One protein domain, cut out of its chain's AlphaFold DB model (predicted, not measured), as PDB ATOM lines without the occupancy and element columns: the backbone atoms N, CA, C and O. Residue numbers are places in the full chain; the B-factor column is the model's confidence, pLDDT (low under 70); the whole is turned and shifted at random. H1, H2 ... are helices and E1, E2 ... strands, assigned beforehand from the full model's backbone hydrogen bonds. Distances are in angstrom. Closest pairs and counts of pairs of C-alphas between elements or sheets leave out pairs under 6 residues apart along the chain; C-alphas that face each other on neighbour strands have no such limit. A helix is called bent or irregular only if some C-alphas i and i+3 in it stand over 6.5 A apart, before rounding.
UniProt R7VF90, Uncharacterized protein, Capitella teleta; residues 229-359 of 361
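What this domain is: This is residues 229 to 359 of the 361 residues of an uncharacterized protein of Capitella teleta (UniProt R7VF90). A small four-stranded sheet, E2, E5, E1 and E6, has three helices, H1, H3 and H2, running the same way in a row, with H3 over one face of the sheet and the short H4 on the opposite face. The small hairpin E3 and E4 makes a second sheet of two strands, joined to E2 by a tight link and with residues 271 to 272 in a short antiparallel pairing with residues 304 to 305 of E3, and the loop of residues 318 to 323 sticks out. The printed part has 131 residues, with four named helices and six named strands in the order H1 E1 H2 H3 E2 E3 E4 E5 H4 E6; both sheets are antiparallel. The class is mixed, helices and strands, with under half of the residues in named elements. The whole is compact, with a radius of gyration of the C-alphas of 14.1 A and spans of 40, 32 and 30 A.

How they stand to each other: In the sheet, inner strands E5, residues 329 to 333, and E1, residues 245 to 249, are antiparallel at 175 degrees, with N 247 and O 331 2.8 A apart. Edge strand E2, residues 298 to 300, is the antiparallel neighbour of E5, with N 299 and O 332 at 2.8 A. Edge strand E6, residues 354 to 358, is the antiparallel neighbour of E1, with N 355 and O 248 at 2.8 A. H3, residues 284 to 295, lies over E2 at a height over the sheet of 9.3 A and runs along the strands. H2, residues 256 to 263, only grazes the sheet and touches H3 at a shallow tilt of 5 degrees, the same way; their closest C-alphas, Leu 262 and Lys 294, are 6.3 A apart. H1, residues 229 to 240, also only grazes the sheet and is close to H3 but not clearly touching, the closest C-alphas, Gln 235 and Met 292, being 7.6 A apart. H4, residues 334 to 339, is on the opposite face from H3 and stands up from the sheet at 53 degrees; it is irregular, with C-alphas 335 and 338 7.1 A apart. E1, H2 H3, E2 form a split strand-helix-strand unit, two strands running the same way with E5 between them in the sheet, with a right-handed crossover; E5, H4, E6 form another, with E1 between, left-handed. E3, residues 304 to 306, and E4, residues 309 to 311, form a hairpin, with N 306 and O 309 at 2.7 A. Every O i to N i+4 pair is within hydrogen-bond range in H1 and H3; H2 has 0 of 4 but 5 of 5 O i to N i+3 pairs, and H4 0 of 2 but 2 of 3.

Where its parts are: H1 begins at C-alpha 229, (-9.249, -59.556, -13.247), and is 16.2 A long; H3 is 16.8 A and H2 14.3 A. E1 and E5 are each 13.3 A long, and E6, 13.0 A, ends at C-alpha 358, (-12.158, -46.821, -30.228).

The domain as a whole: The C-alphas farthest apart, Gln 268 and Gln 321, are 40.8 A apart. The printed part has no cut; the links H2 to H3, E4 to E5 and H4 to E6 are long. The mean pLDDT of the printed part is 75.8, and among the residues under 70 are 314 to 327 and 343 to 359.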
ATOM      1  N   ASP A 229      -9.075 -58.989 -11.920       64.81
ATOM      2  CA  ASP A 229      -9.249 -59.556 -13.247       64.81
ATOM      3  C   ASP A 229      -9.912 -58.575 -14.219       64.81
ATOM      4  O   ASP A 229      -9.528 -58.541 -15.385       64.81
ATOM      5  N   ASP A 230     -10.826 -57.713 -13.763       64.75
ATOM      6  CA  ASP A 230     -11.463 -56.706 -14.620       64.75
ATOM      7  C   ASP A 230     -10.465 -55.622 -15.032       64.75
ATOM      8  O   ASP A 230     -10.440 -55.203 -16.189       64.75
ATOM      9  N   LEU A 231      -9.583 -55.201 -14.118       66.50
ATOM     10  CA  LEU A 231      -8.552 -54.205 -14.412       66.50
ATOM     11  C   LEU A 231      -7.412 -54.795 -15.256       66.50
ATOM     12  O   LEU A 231      -6.908 -54.128 -16.157       66.50
ATOM     13  N   ALA A 232      -7.031 -56.049 -15.010       67.44
ATOM     14  CA  ALA A 232      -6.068 -56.772 -15.841       67.44
ATOM     15  C   ALA A 232      -6.628 -57.030 -17.252       67.44
ATOM     16  O   ALA A 232      -5.939 -56.812 -18.249       67.44
ATOM     17  N   SER A 233      -7.903 -57.418 -17.352       70.38
ATOM     18  CA  SER A 233      -8.636 -57.539 -18.616       70.38
ATOM     19  C   SER A 233      -8.696 -56.196 -19.339       70.38
ATOM     20  O   SER A 233      -8.415 -56.118 -20.536       70.38
ATOM     21  N   LEU A 234      -8.962 -55.113 -18.607       69.50
ATOM     22  CA  LEU A 234      -8.947 -53.758 -19.137       69.50
ATOM     23  C   LEU A 234      -7.568 -53.385 -19.689       69.50
ATOM     24  O   LEU A 234      -7.478 -52.945 -20.832       69.50
ATOM     25  N   GLN A 235      -6.495 -53.619 -18.930       70.75
ATOM     26  CA  GLN A 235      -5.118 -53.397 -19.379       70.75
ATOM     27  C   GLN A 235      -4.784 -54.211 -20.633       70.75
ATOM     28  O   GLN A 235      -4.204 -53.666 -21.572       70.75
ATOM     29  N   CYS A 236      -5.185 -55.483 -20.679       72.06
ATOM     30  CA  CYS A 236      -4.978 -56.364 -21.826       72.06
ATOM     31  C   CYS A 236      -5.713 -55.846 -23.071       72.06
ATOM     32  O   CYS A 236      -5.101 -55.635 -24.118       72.06
ATOM     33  N   ARG A 237      -7.012 -55.538 -22.949       70.94
ATOM     34  CA  ARG A 237      -7.826 -54.990 -24.049       70.94
ATOM     35  C   ARG A 237      -7.282 -53.661 -24.547       70.94
ATOM     36  O   ARG A 237      -7.216 -53.439 -25.752       70.94
ATOM     37  N   ILE A 238      -6.865 -52.804 -23.622       69.94
ATOM     38  CA  ILE A 238      -6.205 -51.547 -23.939       69.94
ATOM     39  C   ILE A 238      -4.934 -51.834 -24.728       69.94
ATOM     40  O   ILE A 238      -4.804 -51.313 -25.826       69.94
ATOM     41  N   HIS A 239      -4.038 -52.695 -24.242       73.06
ATOM     42  CA  HIS A 239      -2.791 -53.032 -24.930       73.06
ATOM     43  C   HIS A 239      -3.026 -53.484 -26.380       73.06
ATOM     44  O   HIS A 239      -2.335 -53.002 -27.279       73.06
ATOM     45  N   CYS A 240      -4.057 -54.302 -26.615       76.00
ATOM     46  CA  CYS A 240      -4.423 -54.814 -27.935       76.00
ATOM     47  C   CYS A 240      -5.009 -53.764 -28.903       76.00
ATOM     48  O   CYS A 240      -4.957 -53.969 -30.111       76.00
ATOM     49  N   ALA A 241      -5.545 -52.639 -28.421       70.56
ATOM     50  CA  ALA A 241      -6.374 -51.726 -29.218       70.56
ATOM     51  C   ALA A 241      -5.636 -50.581 -29.963       70.56
ATOM     52  O   ALA A 241      -6.254 -49.579 -30.305       70.56
ATOM     53  N   GLY A 242      -4.318 -50.664 -30.207       76.31
ATOM     54  CA  GLY A 242      -3.575 -49.624 -30.972       76.31
ATOM     55  C   GLY A 242      -3.323 -48.310 -30.201       76.31
ATOM     56  O   GLY A 242      -3.664 -48.240 -29.041       76.31
ATOM     57  N   LYS A 243      -2.666 -47.271 -30.743       76.69
ATOM     58  CA  LYS A 243      -2.138 -46.131 -29.927       76.69
ATOM     59  C   LYS A 243      -3.168 -45.065 -29.495       76.69
ATOM     60  O   LYS A 243      -2.988 -44.419 -28.460       76.69
ATOM     61  N   LYS A 244      -4.267 -44.926 -30.236       83.75
ATOM     62  CA  LYS A 244      -5.299 -43.892 -30.055       83.75
ATOM     63  C   LYS A 244      -6.480 -44.441 -29.259       83.75
ATOM     64  O   LYS A 244      -7.208 -45.291 -29.758       83.75
ATOM     65  N   ARG A 245      -6.660 -43.998 -28.010       82.06
ATOM     66  CA  ARG A 245      -7.619 -44.616 -27.079       82.06
ATOM     67  C   ARG A 245      -8.408 -43.578 -26.288       82.06
ATOM     68  O   ARG A 245      -7.832 -42.592 -25.829       82.06
ATOM     69  N   LEU A 246      -9.693 -43.865 -26.075       83.19
ATOM     70  CA  LEU A 246     -10.569 -43.187 -25.124       83.19
ATOM     71  C   LEU A 246     -11.251 -44.232 -24.235       83.19
ATOM     72  O   LEU A 246     -11.882 -45.175 -24.716       83.19
ATOM     73  N   LEU A 247     -11.117 -44.064 -22.928       81.94
ATOM     74  CA  LEU A 247     -11.641 -44.981 -21.932       81.94
ATOM     75  C   LEU A 247     -12.473 -44.219 -20.917       81.94
ATOM     76  O   LEU A 247     -11.968 -43.301 -20.277       81.94
ATOM     77  N   ILE A 248     -13.728 -44.628 -20.754       79.94
ATOM     78  CA  ILE A 248     -14.678 -43.961 -19.871       79.94
ATOM     79  C   ILE A 248     -15.291 -45.007 -18.942       79.94
ATOM     80  O   ILE A 248     -15.831 -46.014 -19.401       79.94
ATOM     81  N   GLY A 249     -15.206 -44.800 -17.632       75.38
ATOM     82  CA  GLY A 249     -15.824 -45.719 -16.682       75.38
ATOM     83  C   GLY A 249     -15.707 -45.283 -15.231       75.38
ATOM     84  O   GLY A 249     -14.906 -44.412 -14.880       75.38
ATOM     85  N   ASP A 250     -16.502 -45.931 -14.386       74.25
ATOM     86  CA  ASP A 250     -16.328 -45.888 -12.940       74.25
ATOM     87  C   ASP A 250     -15.201 -46.852 -12.550       74.25
ATOM     88  O   ASP A 250     -15.352 -48.072 -12.593       74.25
ATOM     89  N   MET A 251     -14.037 -46.295 -12.210       75.31
ATOM     90  CA  MET A 251     -12.913 -47.079 -11.685       75.31
ATOM     91  C   MET A 251     -12.717 -46.881 -10.180       75.31
ATOM     92  O   MET A 251     -11.776 -47.448  -9.617       75.31
ATOM     93  N   ASN A 252     -13.523 -46.019  -9.537       74.19
ATOM     94  CA  ASN A 252     -13.375 -45.606  -8.138       74.19
ATOM     95  C   ASN A 252     -11.903 -45.324  -7.739       74.19
ATOM     96  O   ASN A 252     -11.420 -45.677  -6.652       74.19
ATOM     97  N   ALA A 253     -11.131 -44.744  -8.664       79.31
ATOM     98  CA  ALA A 253      -9.694 -44.576  -8.510       79.31
ATOM     99  C   ALA A 253      -9.402 -43.194  -7.928       79.31
ATOM    100  O   ALA A 253      -9.269 -42.194  -8.640       79.31
ATOM    101  N   ARG A 254      -9.287 -43.145  -6.598       82.31
ATOM    102  CA  ARG A 254      -8.832 -41.943  -5.896       82.31
ATOM    103  C   ARG A 254      -7.340 -41.722  -6.118       82.31
ATOM    104  O   ARG A 254      -6.526 -42.506  -5.627       82.31
ATOM    105  N   ARG A 255      -6.993 -40.686  -6.881       86.88
ATOM    106  CA  ARG A 255      -5.643 -40.401  -7.409       86.88
ATOM    107  C   ARG A 255      -4.880 -39.373  -6.578       86.88
ATOM    108  O   ARG A 255      -3.651 -39.348  -6.612       86.88
ATOM    109  N   GLY A 256      -5.597 -38.540  -5.830       85.31
ATOM    110  CA  GLY A 256      -4.988 -37.452  -5.076       85.31
ATOM    111  C   GLY A 256      -4.221 -36.445  -5.932       85.31
ATOM    112  O   GLY A 256      -4.381 -36.363  -7.152       85.31
ATOM    113  N   VAL A 257      -3.305 -35.727  -5.279       88.69
ATOM    114  CA  VAL A 257      -2.424 -34.721  -5.905       88.69
ATOM    115  C   VAL A 257      -1.511 -35.295  -7.003       88.69
ATOM    116  O   VAL A 257      -1.011 -34.554  -7.849       88.69
ATOM    117  N   GLN A 258      -1.304 -36.619  -7.022       91.31
ATOM    118  CA  GLN A 258      -0.373 -37.290  -7.935       91.31
ATOM    119  C   GLN A 258      -0.860 -37.349  -9.387       91.31
ATOM    120  O   GLN A 258      -0.070 -37.677 -10.268       91.31
ATOM    121  N   VAL A 259      -2.115 -36.994  -9.677       91.44
ATOM    122  CA  VAL A 259      -2.605 -36.904 -11.064       91.44
ATOM    123  C   VAL A 259      -1.799 -35.920 -11.919       91.44
ATOM    124  O   VAL A 259      -1.575 -36.166 -13.101       91.44
ATOM    125  N   SER A 260      -1.266 -34.865 -11.299       91.31
ATOM    126  CA  SER A 260      -0.370 -33.894 -11.940       91.31
ATOM    127  C   SER A 260       0.901 -34.530 -12.516       91.31
ATOM    128  O   SER A 260       1.423 -34.053 -13.519       91.31
ATOM    129  N   THR A 261       1.360 -35.654 -11.954       93.06
ATOM    130  CA  THR A 261       2.559 -36.362 -12.434       93.06
ATOM    131  C   THR A 261       2.383 -36.960 -13.830       93.06
ATOM    132  O   THR A 261       3.379 -37.220 -14.504       93.06
ATOM    133  N   LEU A 262       1.142 -37.126 -14.303       92.31
ATOM    134  CA  LEU A 262       0.865 -37.558 -15.676       92.31
ATOM    135  C   LEU A 262       1.294 -36.518 -16.721       92.31
ATOM    136  O   LEU A 262       1.476 -36.865 -17.881       92.31
ATOM    137  N   LEU A 263       1.472 -35.255 -16.320       92.38
ATOM    138  CA  LEU A 263       1.817 -34.156 -17.224       92.38
ATOM    139  C   LEU A 263       3.327 -33.955 -17.383       92.38
ATOM    140  O   LEU A 263       3.748 -33.131 -18.185       92.38
ATOM    141  N   SER A 264       4.152 -34.719 -16.659       82.88
ATOM    142  CA  SER A 264       5.618 -34.567 -16.655       82.88
ATOM    143  C   SER A 264       6.252 -34.721 -18.045       82.88
ATOM    144  O   SER A 264       7.334 -34.200 -18.290       82.88
ATOM    145  N   SER A 265       5.587 -35.448 -18.947       73.38
ATOM    146  CA  SER A 265       5.996 -35.674 -20.336       73.38
ATOM    147  C   SER A 265       5.142 -34.917 -21.363       73.38
ATOM    148  O   SER A 265       5.350 -35.083 -22.563       73.38
ATOM    149  N   ALA A 266       4.158 -34.131 -20.917       71.81
ATOM    150  CA  ALA A 266       3.206 -33.429 -21.772       71.81
ATOM    151  C   ALA A 266       3.634 -31.973 -22.044       71.81
ATOM    152  O   ALA A 266       4.594 -31.469 -21.462       71.81
ATOM    153  N   SER A 267       2.923 -31.298 -22.957       74.81
ATOM    154  CA  SER A 267       3.148 -29.881 -23.289       74.81
ATOM    155  C   SER A 267       3.165 -29.004 -22.027       74.81
ATOM    156  O   SER A 267       2.326 -29.190 -21.144       74.81
ATOM    157  N   GLN A 268       4.067 -28.014 -21.968       79.88
ATOM    158  CA  GLN A 268       4.225 -27.084 -20.832       79.88
ATOM    159  C   GLN A 268       2.941 -26.317 -20.465       79.88
ATOM    160  O   GLN A 268       2.852 -25.739 -19.386       79.88
ATOM    161  N   GLU A 269       1.945 -26.310 -21.348       91.50
ATOM    162  CA  GLU A 269       0.683 -25.595 -21.163       91.50
ATOM    163  C   GLU A 269      -0.401 -26.405 -20.438       91.50
ATOM    164  O   GLU A 269      -1.470 -25.869 -20.149       91.50
ATOM    165  N   TRP A 270      -0.184 -27.700 -20.189       94.19
ATOM    166  CA  TRP A 270      -1.208 -28.548 -19.580       94.19
ATOM    167  C   TRP A 270      -1.128 -28.495 -18.058       94.19
ATOM    168  O   TRP A 270      -0.048 -28.593 -17.475       94.19
ATOM    169  N   ARG A 271      -2.280 -28.384 -17.394       93.50
ATOM    170  CA  ARG A 271      -2.377 -28.373 -15.926       93.50
ATOM    171  C   ARG A 271      -3.727 -28.897 -15.453       93.50
ATOM    172  O   ARG A 271      -4.697 -28.855 -16.193       93.50
ATOM    173  N   TYR A 272      -3.801 -29.369 -14.213       90.88
ATOM    174  CA  TYR A 272      -5.077 -29.662 -13.555       90.88
ATOM    175  C   TYR A 272      -5.419 -28.489 -12.635       90.88
ATOM    176  O   TYR A 272      -4.807 -28.362 -11.575       90.88
ATOM    177  N   ASP A 273      -6.342 -27.620 -13.058       79.94
ATOM    178  CA  ASP A 273      -6.687 -26.389 -12.322       79.94
ATOM    179  C   ASP A 273      -7.436 -26.676 -11.017       79.94
ATOM    180  O   ASP A 273      -7.194 -26.044  -9.989       79.94
ATOM    181  N   GLU A 274      -8.299 -27.687 -11.039       76.44
ATOM    182  CA  GLU A 274      -8.985 -28.203  -9.863       76.44
ATOM    183  C   GLU A 274      -8.554 -29.652  -9.681       76.44
ATOM    184  O   GLU A 274      -8.882 -30.515 -10.501       76.44
ATOM    185  N   LEU A 275      -7.798 -29.932  -8.611       68.19
ATOM    186  CA  LEU A 275      -7.493 -31.311  -8.254       68.19
ATOM    187  C   LEU A 275      -8.826 -32.024  -8.015       68.19
ATOM    188  O   LEU A 275      -9.505 -31.706  -7.037       68.19
ATOM    189  N   PRO A 276      -9.202 -32.998  -8.863       61.03
ATOM    190  CA  PRO A 276     -10.531 -33.595  -8.795       61.03
ATOM    191  C   PRO A 276     -10.755 -34.321  -7.460       61.03
ATOM    192  O   PRO A 276     -11.883 -34.596  -7.069       61.03
ATOM    193  N   ASP A 277      -9.658 -34.641  -6.770       69.88
ATOM    194  CA  ASP A 277      -9.604 -35.519  -5.624       69.88
ATOM    195  C   ASP A 277      -8.608 -35.000  -4.564       69.88
ATOM    196  O   ASP A 277      -7.406 -35.236  -4.697       69.88
ATOM    197  N   PRO A 278      -9.050 -34.317  -3.490       69.94
ATOM    198  CA  PRO A 278      -8.153 -33.679  -2.523       69.94
ATOM    199  C   PRO A 278      -7.536 -34.665  -1.512       69.94
ATOM    200  O   PRO A 278      -7.209 -34.280  -0.390       69.94
ATOM    201  N   VAL A 279      -7.384 -35.954  -1.852       77.88
ATOM    202  CA  VAL A 279      -6.590 -36.851  -0.994       77.88
ATOM    203  C   VAL A 279      -5.097 -36.573  -1.153       77.88
ATOM    204  O   VAL A 279      -4.605 -36.473  -2.278       77.88
ATOM    205  N   PRO A 280      -4.340 -36.536  -0.041       80.31
ATOM    206  CA  PRO A 280      -2.891 -36.352  -0.091       80.31
ATOM    207  C   PRO A 280      -2.165 -37.458  -0.864       80.31
ATOM    208  O   PRO A 280      -1.124 -37.212  -1.466       80.31
ATOM    209  N   GLN A 281      -2.702 -38.683  -0.850       82.44
ATOM    210  CA  GLN A 281      -2.114 -39.826  -1.542       82.44
ATOM    211  C   GLN A 281      -3.167 -40.619  -2.319       82.44
ATOM    212  O   GLN A 281      -4.288 -40.786  -1.827       82.44
ATOM    213  N   PRO A 282      -2.807 -41.155  -3.500       85.19
ATOM    214  CA  PRO A 282      -3.666 -42.082  -4.211       85.19
ATOM    215  C   PRO A 282      -3.903 -43.349  -3.392       85.19
ATOM    216  O   PRO A 282      -2.986 -43.896  -2.767       85.19
ATOM    217  N   LYS A 283      -5.127 -43.871  -3.472       82.44
ATOM    218  CA  LYS A 283      -5.438 -45.238  -3.037       82.44
ATOM    219  C   LYS A 283      -4.752 -46.258  -3.958       82.44
ATOM    220  O   LYS A 283      -4.235 -45.894  -5.012       82.44
ATOM    221  N   SER A 284      -4.779 -47.540  -3.587       80.25
ATOM    222  CA  SER A 284      -4.254 -48.649  -4.403       80.25
ATOM    223  C   SER A 284      -4.687 -48.554  -5.873       80.25
ATOM    224  O   SER A 284      -3.838 -48.564  -6.758       80.25
ATOM    225  N   HIS A 285      -5.979 -48.341  -6.140       77.12
ATOM    226  CA  HIS A 285      -6.501 -48.220  -7.510       77.12
ATOM    227  C   HIS A 285      -6.035 -46.947  -8.213       77.12
ATOM    228  O   HIS A 285      -5.678 -46.988  -9.385       77.12
ATOM    229  N   GLY A 286      -5.970 -45.824  -7.488       87.00
ATOM    230  CA  GLY A 286      -5.401 -44.584  -8.007       87.00
ATOM    231  C   GLY A 286      -3.973 -44.784  -8.497       87.00
ATOM    232  O   GLY A 286      -3.648 -44.347  -9.591       87.00
ATOM    233  N   LYS A 287      -3.145 -45.510  -7.735       88.75
ATOM    234  CA  LYS A 287      -1.768 -45.834  -8.135       88.75
ATOM    235  C   LYS A 287      -1.732 -46.660  -9.420       88.75
ATOM    236  O   LYS A 287      -0.990 -46.305 -10.326       88.75
ATOM    237  N   ILE A 288      -2.558 -47.706  -9.526       87.06
ATOM    238  CA  ILE A 288      -2.594 -48.559 -10.726       87.06
ATOM    239  C   ILE A 288      -3.061 -47.766 -11.952       87.06
ATOM    240  O   ILE A 288      -2.449 -47.871 -13.009       87.06
ATOM    241  N   VAL A 289      -4.103 -46.939 -11.816       88.31
ATOM    242  CA  VAL A 289      -4.588 -46.086 -12.913       88.31
ATOM    243  C   VAL A 289      -3.525 -45.073 -13.338       88.31
ATOM    244  O   VAL A 289      -3.331 -44.875 -14.534       88.31
ATOM    245  N   LEU A 290      -2.807 -44.460 -12.392       91.62
ATOM    246  CA  LEU A 290      -1.720 -43.528 -12.702       91.62
ATOM    247  C   LEU A 290      -0.562 -44.222 -13.432       91.62
ATOM    248  O   LEU A 290      -0.095 -43.704 -14.442       91.62
ATOM    249  N   GLU A 291      -0.129 -45.400 -12.974       91.50
ATOM    250  CA  GLU A 291       0.900 -46.192 -13.666       91.50
ATOM    251  C   GLU A 291       0.441 -46.631 -15.060       91.50
ATOM    252  O   GLU A 291       1.173 -46.474 -16.036       91.50
ATOM    253  N   MET A 292      -0.807 -47.085 -15.190       89.06
ATOM    254  CA  MET A 292      -1.401 -47.409 -16.485       89.06
ATOM    255  C   MET A 292      -1.373 -46.194 -17.424       89.06
ATOM    256  O   MET A 292      -0.933 -46.317 -18.561       89.06
ATOM    257  N   CYS A 293      -1.774 -45.008 -16.962       91.50
ATOM    258  CA  CYS A 293      -1.741 -43.791 -17.778       91.50
ATOM    259  C   CYS A 293      -0.320 -43.457 -18.258       91.50
ATOM    260  O   CYS A 293      -0.130 -43.183 -19.443       91.50
ATOM    261  N   LYS A 294       0.688 -43.563 -17.379       92.31
ATOM    262  CA  LYS A 294       2.101 -43.350 -17.737       92.31
ATOM    263  C   LYS A 294       2.569 -44.325 -18.815       92.31
ATOM    264  O   LYS A 294       3.125 -43.897 -19.823       92.31
ATOM    265  N   HIS A 295       2.312 -45.622 -18.635       89.19
ATOM    266  CA  HIS A 295       2.703 -46.653 -19.603       89.19
ATOM    267  C   HIS A 295       2.054 -46.463 -20.975       89.19
ATOM    268  O   HIS A 295       2.634 -46.832 -21.994       89.19
ATOM    269  N   LEU A 296       0.851 -45.895 -21.003       87.50
ATOM    270  CA  LEU A 296       0.070 -45.706 -22.218       87.50
ATOM    271  C   LEU A 296       0.261 -44.341 -22.879       87.50
ATOM    272  O   LEU A 296      -0.360 -44.092 -23.909       87.50
ATOM    273  N   ASN A 297       1.084 -43.461 -22.300       91.56
ATOM    274  CA  ASN A 297       1.158 -42.052 -22.689       91.56
ATOM    275  C   ASN A 297      -0.236 -41.389 -22.745       91.56
ATOM    276  O   ASN A 297      -0.578 -40.655 -23.681       91.56
ATOM    277  N   ALA A 298      -1.068 -41.694 -21.752       91.81
ATOM    278  CA  ALA A 298      -2.429 -41.204 -21.624       91.81
ATOM    279  C   ALA A 298      -2.550 -40.217 -20.458       91.81
ATOM    280  O   ALA A 298      -1.805 -40.281 -19.478       91.81
ATOM    281  N   VAL A 299      -3.531 -39.328 -20.554       93.56
ATOM    282  CA  VAL A 299      -3.893 -38.378 -19.504       93.56
ATOM    283  C   VAL A 299      -5.334 -38.593 -19.083       93.56
ATOM    284  O   VAL A 299      -6.145 -39.166 -19.811       93.56
ATOM    285  N   ILE A 300      -5.658 -38.123 -17.887       92.25
ATOM    286  CA  ILE A 300      -7.034 -38.108 -17.418       92.25
ATOM    287  C   ILE A 300      -7.605 -36.752 -17.791       92.25
ATOM    288  O   ILE A 300      -7.074 -35.730 -17.385       92.25
ATOM    289  N   ILE A 301      -8.663 -36.724 -18.586       91.19
ATOM    290  CA  ILE A 301      -9.163 -35.460 -19.129       91.19
ATOM    291  C   ILE A 301     -10.039 -34.700 -18.119       91.19
ATOM    292  O   ILE A 301     -10.215 -33.497 -18.248       91.19
ATOM    293  N   ASN A 302     -10.568 -35.368 -17.084       88.38
ATOM    294  CA  ASN A 302     -11.381 -34.715 -16.052       88.38
ATOM    295  C   ASN A 302     -10.584 -33.603 -15.343       88.38
ATOM    296  O   ASN A 302      -9.594 -33.885 -14.662       88.38
ATOM    297  N   ASN A 303     -11.066 -32.365 -15.466       88.88
ATOM    298  CA  ASN A 303     -10.457 -31.119 -14.982       88.88
ATOM    299  C   ASN A 303      -9.063 -30.832 -15.548       88.88
ATOM    300  O   ASN A 303      -8.279 -30.110 -14.929       88.88
ATOM    301  N   LEU A 304      -8.747 -31.391 -16.717       91.94
ATOM    302  CA  LEU A 304      -7.555 -31.021 -17.460       91.94
ATOM    303  C   LEU A 304      -7.777 -29.656 -18.123       91.94
ATOM    304  O   LEU A 304      -8.755 -29.443 -18.840       91.94
ATOM    305  N   SER A 305      -6.839 -28.748 -17.914       92.94
ATOM    306  CA  SER A 305      -6.714 -27.490 -18.637       92.94
ATOM    307  C   SER A 305      -5.584 -27.603 -19.645       92.94
ATOM    308  O   SER A 305      -4.491 -28.078 -19.341       92.94
ATOM    309  N   THR A 306      -5.856 -27.127 -20.846       92.00
ATOM    310  CA  THR A 306      -4.895 -26.887 -21.918       92.00
ATOM    311  C   THR A 306      -4.897 -25.385 -22.206       92.00
ATOM    312  O   THR A 306      -5.866 -24.708 -21.861       92.00
ATOM    313  N   GLY A 307      -3.863 -24.849 -22.860       89.69
ATOM    314  CA  GLY A 307      -3.757 -23.407 -23.129       89.69
ATOM    315  C   GLY A 307      -4.990 -22.774 -23.797       89.69
ATOM    316  O   GLY A 307      -5.225 -21.581 -23.632       89.69
ATOM    317  N   SER A 308      -5.813 -23.564 -24.501       89.44
ATOM    318  CA  SER A 308      -7.035 -23.107 -25.180       89.44
ATOM    319  C   SER A 308      -8.349 -23.717 -24.670       89.44
ATOM    320  O   SER A 308      -9.413 -23.224 -25.040       89.44
ATOM    321  N   LYS A 309      -8.318 -24.776 -23.849       91.00
ATOM    322  CA  LYS A 309      -9.521 -25.541 -23.454       91.00
ATOM    323  C   LYS A 309      -9.466 -25.966 -21.992       91.00
ATOM    324  O   LYS A 309      -8.414 -26.387 -21.522       91.00
ATOM    325  N   PHE A 310     -10.609 -25.957 -21.309       91.31
ATOM    326  CA  PHE A 310     -10.766 -26.536 -19.973       91.31
ATOM    327  C   PHE A 310     -11.841 -27.622 -19.981       91.31
ATOM    328  O   PHE A 310     -13.009 -27.356 -20.265       91.31
ATOM    329  N   PHE A 311     -11.448 -28.847 -19.648       87.81
ATOM    330  CA  PHE A 311     -12.324 -30.012 -19.632       87.81
ATOM    331  C   PHE A 311     -12.924 -30.202 -18.239       87.81
ATOM    332  O   PHE A 311     -12.405 -30.959 -17.422       87.81
ATOM    333  N   ARG A 312     -14.027 -29.514 -17.941       84.69
ATOM    334  CA  ARG A 312     -14.704 -29.656 -16.645       84.69
ATOM    335  C   ARG A 312     -15.299 -31.061 -16.498       84.69
ATOM    336  O   ARG A 312     -16.109 -31.482 -17.317       84.69
ATOM    337  N   GLY A 313     -14.943 -31.760 -15.423       76.25
ATOM    338  CA  GLY A 313     -15.517 -33.056 -15.069       76.25
ATOM    339  C   GLY A 313     -15.676 -33.203 -13.560       76.25
ATOM    340  O   GLY A 313     -14.726 -33.023 -12.803       76.25
ATOM    341  N   SER A 314     -16.871 -33.564 -13.101       66.56
ATOM    342  CA  SER A 314     -17.089 -33.937 -11.702       66.56
ATOM    343  C   SER A 314     -16.579 -35.354 -11.458       66.56
ATOM    344  O   SER A 314     -16.916 -36.261 -12.215       66.56
ATOM    345  N   LEU A 315     -15.807 -35.565 -10.389       61.69
ATOM    346  CA  LEU A 315     -15.631 -36.918  -9.872       61.69
ATOM    347  C   LEU A 315     -16.918 -37.392  -9.217       61.69
ATOM    348  O   LEU A 315     -17.566 -36.640  -8.486       61.69
ATOM    349  N   THR A 316     -17.242 -38.663  -9.413       61.53
ATOM    350  CA  THR A 316     -18.265 -39.311  -8.610       61.53
ATOM    351  C   THR A 316     -17.794 -39.380  -7.166       61.53
ATOM    352  O   THR A 316     -16.724 -39.894  -6.841       61.53
ATOM    353  N   PHE A 317     -18.615 -38.846  -6.273       53.56
ATOM    354  CA  PHE A 317     -18.434 -39.004  -4.843       53.56
ATOM    355  C   PHE A 317     -19.701 -39.607  -4.251       53.56
ATOM    356  O   PHE A 317     -20.826 -39.238  -4.600       53.56
ATOM    357  N   ARG A 318     -19.506 -40.549  -3.330       48.94
ATOM    358  CA  ARG A 318     -20.582 -41.114  -2.527       48.94
ATOM    359  C   ARG A 318     -20.821 -40.214  -1.323       48.94
ATOM    360  O   ARG A 318     -20.067 -40.258  -0.350       48.94
ATOM    361  N   GLU A 319     -21.909 -39.454  -1.342       48.00
ATOM    362  CA  GLU A 319     -22.377 -38.765  -0.145       48.00
ATOM    363  C   GLU A 319     -23.301 -39.699   0.648       48.00
ATOM    364  O   GLU A 319     -24.455 -39.953   0.291       48.00
ATOM    365  N   ARG A 320     -22.786 -40.241   1.759       67.06
ATOM    366  CA  ARG A 320     -23.517 -41.160   2.648       67.06
ATOM    367  C   ARG A 320     -24.013 -42.418   1.907       67.06
ATOM    368  O   ARG A 320     -23.250 -43.349   1.656       67.06
ATOM    369  N   GLN A 321     -25.309 -42.475   1.610       52.94
ATOM    370  CA  GLN A 321     -26.009 -43.608   0.997       52.94
ATOM    371  C   GLN A 321     -26.379 -43.337  -0.471       52.94
ATOM    372  O   GLN A 321     -26.904 -44.233  -1.123       52.94
ATOM    373  N   ARG A 322     -26.127 -42.128  -0.992       42.91
ATOM    374  CA  ARG A 322     -26.526 -41.728  -2.344       42.91
ATOM    375  C   ARG A 322     -25.300 -41.602  -3.246       42.91
ATOM    376  O   ARG A 322     -24.336 -40.918  -2.902       42.91
ATOM    377  N   TRP A 323     -25.361 -42.264  -4.396       54.03
ATOM    378  CA  TRP A 323     -24.458 -42.029  -5.519       54.03
ATOM    379  C   TRP A 323     -24.955 -40.804  -6.284       54.03
ATOM    380  O   TRP A 323     -26.152 -40.699  -6.552       54.03
ATOM    381  N   ILE A 324     -24.068 -39.843  -6.544       53.84
ATOM    382  CA  ILE A 324     -24.440 -38.557  -7.160       53.84
ATOM    383  C   ILE A 324     -23.990 -38.487  -8.639       53.84
ATOM    384  O   ILE A 324     -24.398 -37.576  -9.347       53.84
ATOM    385  N   SER A 325     -23.217 -39.457  -9.148       52.25
ATOM    386  CA  SER A 325     -22.819 -39.556 -10.568       52.25
ATOM    387  C   SER A 325     -22.373 -40.988 -10.919       52.25
ATOM    388  O   SER A 325     -22.127 -41.774 -10.008       52.25
ATOM    389  N   GLU A 326     -22.312 -41.338 -12.208       53.94
ATOM    390  CA  GLU A 326     -22.112 -42.708 -12.734       53.94
ATOM    391  C   GLU A 326     -20.882 -42.857 -13.659       53.94
ATOM    392  O   GLU A 326     -20.631 -43.937 -14.187       53.94
ATOM    393  N   LEU A 327     -20.078 -41.799 -13.839       56.84
ATOM    394  CA  LEU A 327     -18.836 -41.836 -14.625       56.84
ATOM    395  C   LEU A 327     -17.704 -41.062 -13.937       56.84
ATOM    396  O   LEU A 327     -17.705 -39.832 -13.900       56.84
ATOM    397  N   ASP A 328     -16.714 -41.794 -13.419       70.19
ATOM    398  CA  ASP A 328     -15.650 -41.236 -12.571       70.19
ATOM    399  C   ASP A 328     -14.464 -40.724 -13.383       70.19
ATOM    400  O   ASP A 328     -13.828 -39.733 -13.019       70.19
ATOM    401  N   LEU A 329     -14.106 -41.438 -14.451       81.56
ATOM    402  CA  LEU A 329     -12.820 -41.275 -15.113       81.56
ATOM    403  C   LEU A 329     -12.955 -41.381 -16.623       81.56
ATOM    404  O   LEU A 329     -13.467 -42.362 -17.154       81.56
ATOM    405  N   CYS A 330     -12.417 -40.372 -17.299       87.75
ATOM    406  CA  CYS A 330     -12.211 -40.346 -18.730       87.75
ATOM    407  C   CYS A 330     -10.700 -40.248 -18.995       87.75
ATOM    408  O   CYS A 330     -10.048 -39.256 -18.663       87.75
ATOM    409  N   ILE A 331     -10.129 -41.326 -19.526       90.25
ATOM    410  CA  ILE A 331      -8.706 -41.473 -19.834       90.25
ATOM    411  C   ILE A 331      -8.551 -41.431 -21.347       90.25
ATOM    412  O   ILE A 331      -9.224 -42.172 -22.061       90.25
ATOM    413  N   ILE A 332      -7.651 -40.588 -21.834       91.12
ATOM    414  CA  ILE A 332      -7.442 -40.378 -23.263       91.12
ATOM    415  C   ILE A 332      -5.951 -40.404 -23.597       91.12
ATOM    416  O   ILE A 332      -5.131 -39.878 -22.842       91.12
ATOM    417  N   SER A 333      -5.581 -41.001 -24.732       92.12
ATOM    418  CA  SER A 333      -4.218 -40.876 -25.262       92.12
ATOM    419  C   SER A 333      -3.862 -39.396 -25.427       92.12
ATOM    420  O   SER A 333      -4.649 -38.629 -25.984       92.12
ATOM    421  N   SER A 334      -2.668 -38.985 -24.993       92.50
ATOM    422  CA  SER A 334      -2.266 -37.567 -25.018       92.50
ATOM    423  C   SER A 334      -2.337 -36.964 -26.427       92.50
ATOM    424  O   SER A 334      -2.732 -35.816 -26.608       92.50
ATOM    425  N   GLU A 335      -2.042 -37.763 -27.454       91.12
ATOM    426  CA  GLU A 335      -2.132 -37.349 -28.858       91.12
ATOM    427  C   GLU A 335      -3.558 -37.053 -29.346       91.12
ATOM    428  O   GLU A 335      -3.706 -36.456 -30.399       91.12
ATOM    429  N   LEU A 336      -4.611 -37.438 -28.620       90.75
ATOM    430  CA  LEU A 336      -5.999 -37.172 -29.016       90.75
ATOM    431  C   LEU A 336      -6.601 -35.949 -28.319       90.75
ATOM    432  O   LEU A 336      -7.657 -35.481 -28.731       90.75
ATOM    433  N   VAL A 337      -5.949 -35.406 -27.285       91.50
ATOM    434  CA  VAL A 337      -6.510 -34.320 -26.456       91.50
ATOM    435  C   VAL A 337      -6.876 -33.093 -27.295       91.50
ATOM    436  O   VAL A 337      -7.918 -32.483 -27.075       91.50
ATOM    437  N   HIS A 338      -6.059 -32.753 -28.294       90.31
ATOM    438  CA  HIS A 338      -6.308 -31.595 -29.155       90.31
ATOM    439  C   HIS A 338      -7.522 -31.776 -30.081       90.31
ATOM    440  O   HIS A 338      -8.124 -30.776 -30.472       90.31
ATOM    441  N   LEU A 339      -7.903 -33.025 -30.377       89.44
ATOM    442  CA  LEU A 339      -9.064 -33.373 -31.203       89.44
ATOM    443  C   LEU A 339     -10.386 -33.316 -30.423       89.44
ATOM    444  O   LEU A 339     -11.453 -33.368 -31.025       89.44
ATOM    445  N   VAL A 340     -10.336 -33.226 -29.090       87.12
ATOM    446  CA  VAL A 340     -11.539 -33.107 -28.261       87.12
ATOM    447  C   VAL A 340     -11.890 -31.632 -28.114       87.12
ATOM    448  O   VAL A 340     -11.167 -30.874 -27.467       87.12
ATOM    449  N   ASP A 341     -12.994 -31.204 -28.721       79.94
ATOM    450  CA  ASP A 341     -13.478 -29.820 -28.614       79.94
ATOM    451  C   ASP A 341     -14.316 -29.592 -27.364       79.94
ATOM    452  O   ASP A 341     -14.041 -28.665 -26.609       79.94
ATOM    453  N   ASN A 342     -15.287 -30.468 -27.115       74.19
ATOM    454  CA  ASN A 342     -16.129 -30.431 -25.929       74.19
ATOM    455  C   ASN A 342     -16.360 -31.853 -25.428       74.19
ATOM    456  O   ASN A 342     -16.853 -32.704 -26.165       74.19
ATOM    457  N   LEU A 343     -16.031 -32.096 -24.161       69.12
ATOM    458  CA  LEU A 343     -16.416 -33.323 -23.478       69.12
ATOM    459  C   LEU A 343     -17.679 -33.041 -22.666       69.12
ATOM    460  O   LEU A 343     -17.613 -32.424 -21.606       69.12
ATOM    461  N   VAL A 344     -18.824 -33.490 -23.171       64.19
ATOM    462  CA  VAL A 344     -20.087 -33.477 -22.428       64.19
ATOM    463  C   VAL A 344     -20.392 -34.912 -22.030       64.19
ATOM    464  O   VAL A 344     -20.576 -35.770 -22.889       64.19
ATOM    465  N   ILE A 345     -20.408 -35.180 -20.727       59.88
ATOM    466  CA  ILE A 345     -20.867 -36.465 -20.202       59.88
ATOM    467  C   ILE A 345     -22.390 -36.383 -20.119       59.88
ATOM    468  O   ILE A 345     -22.925 -35.654 -19.284       59.88
ATOM    469  N   ASP A 346     -23.083 -37.093 -21.007       55.19
ATOM    470  CA  ASP A 346     -24.539 -37.197 -20.960       55.19
ATOM    471  C   ASP A 346     -24.953 -38.148 -19.828       55.19
ATOM    472  O   ASP A 346     -24.807 -39.367 -19.920       55.19
ATOM    473  N   THR A 347     -25.462 -37.580 -18.736       53.38
ATOM    474  CA  THR A 347     -25.909 -38.323 -17.550       53.38
ATOM    475  C   THR A 347     -27.303 -38.935 -17.706       53.38
ATOM    476  O   THR A 347     -27.831 -39.489 -16.746       53.38
ATOM    477  N   SER A 348     -27.948 -38.813 -18.873       50.25
ATOM    478  CA  SER A 348     -29.266 -39.416 -19.117       50.25
ATOM    479  C   SER A 348     -29.214 -40.945 -19.262       50.25
ATOM    480  O   SER A 348     -30.236 -41.612 -19.092       50.25
ATOM    481  N   PHE A 349     -28.030 -41.526 -19.496       47.03
ATOM    482  CA  PHE A 349     -27.816 -42.972 -19.605       47.03
ATOM    483  C   PHE A 349     -27.336 -43.588 -18.286       47.03
ATOM    484  O   PHE A 349     -26.157 -43.887 -18.107       47.03
ATOM    485  N   ALA A 350     -28.278 -43.843 -17.378       41.91
ATOM    486  CA  ALA A 350     -27.984 -44.255 -16.007       41.91
ATOM    487  C   ALA A 350     -27.568 -45.732 -15.793       41.91
ATOM    488  O   ALA A 350     -27.829 -46.328 -14.748       41.91
ATOM    489  N   SER A 351     -26.996 -46.406 -16.798       46.81
ATOM    490  CA  SER A 351     -26.756 -47.859 -16.703       46.81
ATOM    491  C   SER A 351     -25.485 -48.393 -17.361       46.81
ATOM    492  O   SER A 351     -25.309 -49.613 -17.425       46.81
ATOM    493  N   LEU A 352     -24.590 -47.540 -17.861       44.44
ATOM    494  CA  LEU A 352     -23.367 -47.994 -18.528       44.44
ATOM    495  C   LEU A 352     -22.181 -47.992 -17.556       44.44
ATOM    496  O   LEU A 352     -21.665 -46.947 -17.188       44.44
ATOM    497  N   ARG A 353     -21.736 -49.190 -17.151       50.19
ATOM    498  CA  ARG A 353     -20.647 -49.382 -16.169       50.19
ATOM    499  C   ARG A 353     -19.253 -49.059 -16.722       50.19
ATOM    500  O   ARG A 353     -18.357 -48.684 -15.971       50.19
ATOM    501  N   THR A 354     -19.040 -49.212 -18.027       49.81
ATOM    502  CA  THR A 354     -17.809 -48.813 -18.729       49.81
ATOM    503  C   THR A 354     -18.138 -48.675 -20.211       49.81
ATOM    504  O   THR A 354     -18.737 -49.579 -20.794       49.81
ATOM    505  N   MET A 355     -17.755 -47.559 -20.827       46.28
ATOM    506  CA  MET A 355     -17.905 -47.331 -22.260       46.28
ATOM    507  C   MET A 355     -16.516 -47.245 -22.895       46.28
ATOM    508  O   MET A 355     -15.651 -46.484 -22.459       46.28
ATOM    509  N   HIS A 356     -16.302 -48.054 -23.928       49.47
ATOM    510  CA  HIS A 356     -15.082 -48.022 -24.723       49.47
ATOM    511  C   HIS A 356     -15.395 -47.343 -26.045       49.47
ATOM    512  O   HIS A 356     -16.266 -47.814 -26.776       49.47
ATOM    513  N   LEU A 357     -14.678 -46.267 -26.354       46.56
ATOM    514  CA  LEU A 357     -14.728 -45.665 -27.676       46.56
ATOM    515  C   LEU A 357     -13.362 -45.869 -28.330       46.56
ATOM    516  O   LEU A 357     -12.354 -45.312 -27.885       46.56
ATOM    517  N   PHE A 358     -13.326 -46.698 -29.365       43.22
ATOM    518  CA  PHE A 358     -12.158 -46.821 -30.228       43.22
ATOM    519  C   PHE A 358     -12.341 -45.838 -31.378       43.22
ATOM    520  O   PHE A 358     -13.357 -45.871 -32.069       43.22
ATOM    521  N   VAL A 359     -11.389 -44.920 -31.526       43.34
ATOM    522  CA  VAL A 359     -11.345 -44.009 -32.669       43.34
ATOM    523  C   VAL A 359     -10.388 -44.636 -33.672       43.34
ATOM    524  O   VAL A 359      -9.178 -44.415 -33.599       43.34
TER     525      VAL A 359